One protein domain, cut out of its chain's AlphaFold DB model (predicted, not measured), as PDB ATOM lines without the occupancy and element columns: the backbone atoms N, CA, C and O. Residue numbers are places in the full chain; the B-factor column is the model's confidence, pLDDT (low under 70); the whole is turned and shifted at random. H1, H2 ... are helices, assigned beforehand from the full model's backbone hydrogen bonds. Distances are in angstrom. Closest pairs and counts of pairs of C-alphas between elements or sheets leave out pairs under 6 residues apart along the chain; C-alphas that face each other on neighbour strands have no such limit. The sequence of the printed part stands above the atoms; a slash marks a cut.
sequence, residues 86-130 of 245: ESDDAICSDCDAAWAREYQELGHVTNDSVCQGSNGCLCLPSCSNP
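This is residues 86 to 130 of the 245 residues of an uncharacterized protein of Nothophytophthora sp. Chile5 (UniProt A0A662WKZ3). What shape is this? One long helix, H1, makes the long axis; residues 107 to 124 fold back along it, with a short antiparallel pairing of 115 to 116 with 122 to 123, and tiny H2 packs on H1's middle. What builds it? The printed part has 45 residues with two named helices, H1 then H2, and no named strand; the class is all helix, with under half of the residues in named elements. How large? It is compact, radius of gyration of the C-alphas 10.0 A, spanning 31 by 16 by 13 A.

Where is H1? H1, residues 90 to 106, runs 24.5 A from C-alpha 90 at (20.915, 26.103, 80.049). Where is H2? H2, residues 125 to 128, ends at C-alpha 128 at (30.347, 21.407, 89.313), 5.1 A from its first.

Do the helices touch? H1 touches H2 with residues 96 to 100 alone; the closest C-alphas, of Asp 96 and Ser 128, are 5.8 A apart. And their backbones? Every O i to N i+4 pair of H1 is within hydrogen-bond range; H2 is too short for one.

What is farthest apart? The C-alphas of Leu 106 and Asn 119, 30.8 A. Any cut or low confidence? The printed part has no cut, the 18-residue link is long, and no printed residue is under 70 in pLDDT.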
ATOM      1  N   GLU A  86      28.856  30.933  81.749       93.56
ATOM      2  CA  GLU A  86      28.093  31.579  82.813       93.56
ATOM      3  C   GLU A  86      27.204  30.571  83.545       93.56
ATOM      4  O   GLU A  86      26.812  29.537  82.999       93.56
ATOM      5  N   SER A  87      26.852  30.895  84.789       89.75
ATOM      6  CA  SER A  87      26.018  30.026  85.630       89.75
ATOM      7  C   SER A  87      24.581  29.833  85.122       89.75
ATOM      8  O   SER A  87      23.882  28.951  85.612       89.75
ATOM      9  N   ASP A  88      24.123  30.663  84.182       91.56
ATOM     10  CA  ASP A  88      22.773  30.636  83.614       91.56
ATOM     11  C   ASP A  88      22.692  29.943  82.241       91.56
ATOM     12  O   ASP A  88      21.606  29.872  81.658       91.56
ATOM     13  N   ASP A  89      23.798  29.394  81.722       95.38
ATOM     14  CA  ASP A  89      23.766  28.616  80.483       95.38
ATOM     15  C   ASP A  89      22.949  27.328  80.678       95.38
ATOM     16  O   ASP A  89      23.278  26.462  81.493       95.38
ATOM     17  N   ALA A  90      21.867  27.200  79.906       94.31
ATOM     18  CA  ALA A  90      20.915  26.103  80.049       94.31
ATOM     19  C   ALA A  90      21.560  24.726  79.813       94.31
ATOM     20  O   ALA A  90      21.259  23.780  80.540       94.31
ATOM     21  N   ILE A  91      22.485  24.617  78.850       94.50
ATOM     22  CA  ILE A  91      23.157  23.352  78.523       94.50
ATOM     23  C   ILE A  91      24.064  22.936  79.683       94.50
ATOM     24  O   ILE A  91      24.021  21.787  80.126       94.50
ATOM     25  N   CYS A  92      24.839  23.876  80.224       94.81
ATOM     26  CA  CYS A  92      25.666  23.606  81.394       94.81
ATOM     27  C   CYS A  92      24.838  23.274  82.633       94.81
ATOM     28  O   CYS A  92      25.203  22.358  83.364       94.81
ATOM     29  N   SER A  93      23.685  23.918  82.829       93.62
ATOM     30  CA  SER A  93      22.798  23.594  83.950       93.62
ATOM     31  C   SER A  93      22.254  22.156  83.891       93.62
ATOM     32  O   SER A  93      22.163  21.484  84.923       93.62
ATOM     33  N   ASP A  94      21.968  21.641  82.689       93.38
ATOM     34  CA  ASP A  94      21.527  20.257  82.489       93.38
ATOM     35  C   ASP A  94      22.660  19.255  82.767       93.38
ATOM     36  O   ASP A  94      22.447  18.229  83.425       93.38
ATOM     37  N   CYS A  95      23.876  19.565  82.303       94.12
ATOM     38  CA  CYS A  95      25.079  18.774  82.565       94.12
ATOM     39  C   CYS A  95      25.417  18.736  84.063       94.12
ATOM     40  O   CYS A  95      25.607  17.656  84.630       94.12
ATOM     41  N   ASP A  96      25.382  19.887  84.729       92.06
ATOM     42  CA  ASP A  96      25.620  20.019  86.165       92.06
ATOM     43  C   ASP A  96      24.614  19.205  86.977       92.06
ATOM     44  O   ASP A  96      24.995  18.482  87.899       92.06
ATOM     45  N   ALA A  97      23.331  19.249  86.604       91.94
ATOM     46  CA  ALA A  97      22.301  18.448  87.252       91.94
ATOM     47  C   ALA A  97      22.538  16.939  87.071       91.94
ATOM     48  O   ALA A  97      22.291  16.159  87.996       91.94
ATOM     49  N   ALA A  98      23.020  16.505  85.903       92.06
ATOM     50  CA  ALA A  98      23.348  15.106  85.656       92.06
ATOM     51  C   ALA A  98      24.542  14.639  86.505       92.06
ATOM     52  O   ALA A  98      24.423  13.632  87.207       92.06
ATOM     53  N   TRP A  99      25.641  15.397  86.508       93.62
ATOM     54  CA  TRP A  99      26.824  15.091  87.314       93.62
ATOM     55  C   TRP A  99      26.539  15.141  88.813       93.62
ATOM     56  O   TRP A  99      27.023  14.294  89.559       93.62
ATOM     57  N   ALA A 100      25.719  16.092  89.269       91.00
ATOM     58  CA  ALA A 100      25.329  16.191  90.670       91.00
ATOM     59  C   ALA A 100      24.548  14.953  91.134       91.00
ATOM     60  O   ALA A 100      24.822  14.443  92.221       91.00
ATOM     61  N   ARG A 101      23.614  14.437  90.318       91.12
ATOM     62  CA  ARG A 101      22.896  13.186  90.628       91.12
ATOM     63  C   ARG A 101      23.851  12.002  90.710       91.12
ATOM     64  O   ARG A 101      23.818  11.258  91.681       91.12
ATOM     65  N   GLU A 102      24.731  11.865  89.726       91.75
ATOM     66  CA  GLU A 102      25.708  10.777  89.696       91.75
ATOM     67  C   GLU A 102      26.646  10.820  90.910       91.75
ATOM     68  O   GLU A 102      26.868   9.810  91.578       91.75
ATOM     69  N   TYR A 103      27.121  12.013  91.266       89.75
ATOM     70  CA  TYR A 103      27.942  12.221  92.450       89.75
ATOM     71  C   TYR A 103      27.205  11.849  93.743       89.75
ATOM     72  O   TYR A 103      27.808  11.264  94.641       89.75
ATOM     73  N   GLN A 104      25.909  12.154  93.851       90.12
ATOM     74  CA  GLN A 104      25.095  11.773  95.010       90.12
ATOM     75  C   GLN A 104      24.910  10.253  95.130       90.12
ATOM     76  O   GLN A 104      24.846   9.740  96.245       90.12
ATOM     77  N   GLU A 105      24.846   9.534  94.009       91.19
ATOM     78  CA  GLU A 105      24.657   8.078  93.987       91.19
ATOM     79  C   GLU A 105      25.968   7.302  94.197       91.19
ATOM     80  O   GLU A 105      25.990   6.306  94.921       91.19
ATOM     81  N   LEU A 106      27.066   7.751  93.578       90.25
ATOM     82  CA  LEU A 106      28.334   7.014  93.505       90.25
ATOM     83  C   LEU A 106      29.474   7.641  94.326       90.25
ATOM     84  O   LEU A 106      30.541   7.037  94.467       90.25
ATOM     85  N   GLY A 107      29.308   8.869  94.824       87.00
ATOM     86  CA  GLY A 107      30.365   9.653  95.479       87.00
ATOM     87  C   GLY A 107      31.440  10.194  94.523       87.00
ATOM     88  O   GLY A 107      32.412  10.819  94.960       87.00
ATOM     89  N   HIS A 108      31.292   9.946  93.222       85.50
ATOM     90  CA  HIS A 108      32.160  10.415  92.147       85.50
ATOM     91  C   HIS A 108      31.376  10.489  90.833       85.50
ATOM     92  O   HIS A 108      30.297   9.917  90.721       85.50
ATOM     93  N   VAL A 109      31.925  11.202  89.853       86.81
ATOM     94  CA  VAL A 109      31.377  11.272  88.494       86.81
ATOM     95  C   VAL A 109      32.205  10.324  87.628       86.81
ATOM     96  O   VAL A 109      33.424  10.474  87.564       86.81
ATOM     97  N   THR A 110      31.572   9.323  87.018       82.81
ATOM     98  CA  THR A 110      32.219   8.392  86.075       82.81
ATOM     99  C   THR A 110      32.273   8.971  84.671       82.81
ATOM    100  O   THR A 110      33.193   8.667  83.916       82.81
ATOM    101  N   ASN A 111      31.306   9.826  84.330       77.62
ATOM    102  CA  ASN A 111      31.289  10.553  83.076       77.62
ATOM    103  C   ASN A 111      32.058  11.876  83.208       77.62
ATOM    104  O   ASN A 111      31.487  12.924  83.507       77.62
ATOM    105  N   ASP A 112      33.366  11.819  82.966       77.94
ATOM    106  CA  ASP A 112      34.263  12.977  82.965       77.94
ATOM    107  C   ASP A 112      34.217  13.792  81.660       77.94
ATOM    108  O   ASP A 112      35.058  14.669  81.445       77.94
ATOM    109  N   SER A 113      33.241  13.525  80.780       87.00
ATOM    110  CA  SER A 113      33.140  14.248  79.517       87.00
ATOM    111  C   SER A 113      32.867  15.731  79.747       87.00
ATOM    112  O   SER A 113      32.123  16.137  80.639       87.00
ATOM    113  N   VAL A 114      33.497  16.551  78.913       90.94
ATOM    114  CA  VAL A 114      33.310  17.999  78.923       90.94
ATOM    115  C   VAL A 114      31.968  18.330  78.295       90.94
ATOM    116  O   VAL A 114      31.662  17.855  77.200       90.94
ATOM    117  N   CYS A 115      31.207  19.198  78.951       94.56
ATOM    118  CA  CYS A 115      29.991  19.756  78.388       94.56
ATOM    119  C   CYS A 115      30.300  21.118  77.754       94.56
ATOM    120  O   CYS A 115      31.055  21.923  78.308       94.56
ATOM    121  N   GLN A 116      29.756  21.355  76.561       95.69
ATOM    122  CA  GLN A 116      29.945  22.597  75.817       95.69
ATOM    123  C   GLN A 116      28.628  23.373  75.773       95.69
ATOM    124  O   GLN A 116      27.630  22.863  75.265       95.69
ATOM    125  N   GLY A 117      28.644  24.598  76.300       95.12
ATOM    126  CA  GLY A 117      27.483  25.481  76.359       95.12
ATOM    127  C   GLY A 117      27.190  26.211  75.047       95.12
ATOM    128  O   GLY A 117      27.837  26.005  74.017       95.12
ATOM    129  N   SER A 118      26.224  27.128  75.096       89.69
ATOM    130  CA  SER A 118      25.575  27.722  73.912       89.69
ATOM    131  C   SER A 118      26.506  28.561  73.020       89.69
ATOM    132  O   SER A 118      26.224  28.748  71.838       89.69
ATOM    133  N   ASN A 119      27.632  29.037  73.564       89.12
ATOM    134  CA  ASN A 119      28.638  29.846  72.857       89.12
ATOM    135  C   ASN A 119      29.981  29.126  72.670       89.12
ATOM    136  O   ASN A 119      31.004  29.762  72.422       89.12
ATOM    137  N   GLY A 120      30.014  27.804  72.841       91.94
ATOM    138  CA  GLY A 120      31.259  27.041  72.790       91.94
ATOM    139  C   GLY A 120      32.120  27.144  74.055       91.94
ATOM    140  O   GLY A 120      33.196  26.549  74.094       91.94
ATOM    141  N   CYS A 121      31.642  27.860  75.078       95.25
ATOM    142  CA  CYS A 121      32.212  27.859  76.421       95.25
ATOM    143  C   CYS A 121      32.112  26.460  77.049       95.25
ATOM    144  O   CYS A 121      31.304  25.629  76.626       95.25
ATOM    145  N   LEU A 122      32.939  26.194  78.055       94.88
ATOM    146  CA  LEU A 122      33.023  24.891  78.705       94.88
ATOM    147  C   LEU A 122      32.412  24.918  80.107       94.88
ATOM    148  O   LEU A 122      32.556  25.894  80.843       94.88
ATOM    149  N   CYS A 123      31.824  23.794  80.494       94.81
ATOM    150  CA  CYS A 123      31.525  23.429  81.874       94.81
ATOM    151  C   CYS A 123      32.074  22.026  82.142       94.81
ATOM    152  O   CYS A 123      32.106  21.164  81.257       94.81
ATOM    153  N   LEU A 124      32.583  21.821  83.355       93.75
ATOM    154  CA  LEU A 124      33.375  20.643  83.699       93.75
ATOM    155  C   LEU A 124      32.794  19.953  84.935       93.75
ATOM    156  O   LEU A 124      32.513  20.637  85.922       93.75
ATOM    157  N   PRO A 125      32.750  18.612  84.968       93.06
ATOM    158  CA  PRO A 125      32.249  17.875  86.129       93.06
ATOM    159  C   PRO A 125      33.074  18.150  87.392       93.06
ATOM    160  O   PRO A 125      32.548  18.189  88.504       93.06
ATOM    161  N   SER A 126      34.378  18.392  87.236       91.81
ATOM    162  CA  SER A 126      35.267  18.772  88.337       91.81
ATOM    163  C   SER A 126      34.934  20.148  88.925       91.81
ATOM    164  O   SER A 126      35.118  20.353  90.125       91.81
ATOM    165  N   CYS A 127      34.402  21.062  88.111       92.62
ATOM    166  CA  CYS A 127      33.983  22.401  88.514       92.62
ATOM    167  C   CYS A 127      32.620  22.408  89.212       92.62
ATOM    168  O   CYS A 127      32.438  23.161  90.168       92.62
ATOM    169  N   SER A 128      31.714  21.531  88.785       90.88
ATOM    170  CA  SER A 128      30.347  21.407  89.313       90.88
ATOM    171  C   SER A 128      30.254  20.504  90.546       90.88
ATOM    172  O   SER A 128      29.216  20.418  91.201       90.88
ATOM    173  N   ASN A 129      31.350  19.829  90.898       89.31
ATOM    174  CA  ASN A 129      31.435  18.995  92.088       89.31
ATOM    175  C   ASN A 129      31.316  19.848  93.374       89.31
ATOM    176  O   ASN A 129      32.180  20.696  93.623       89.31
ATOM    177  N   PRO A 130      30.339  19.582  94.263       86.62
ATOM    178  CA  PRO A 130      30.165  20.347  95.501       86.62
ATOM    179  C   PRO A 130      31.358  20.217  96.460       86.62
ATOM    180  O   PRO A 130      31.692  21.163  97.169       86.62
TER     181      PRO A 130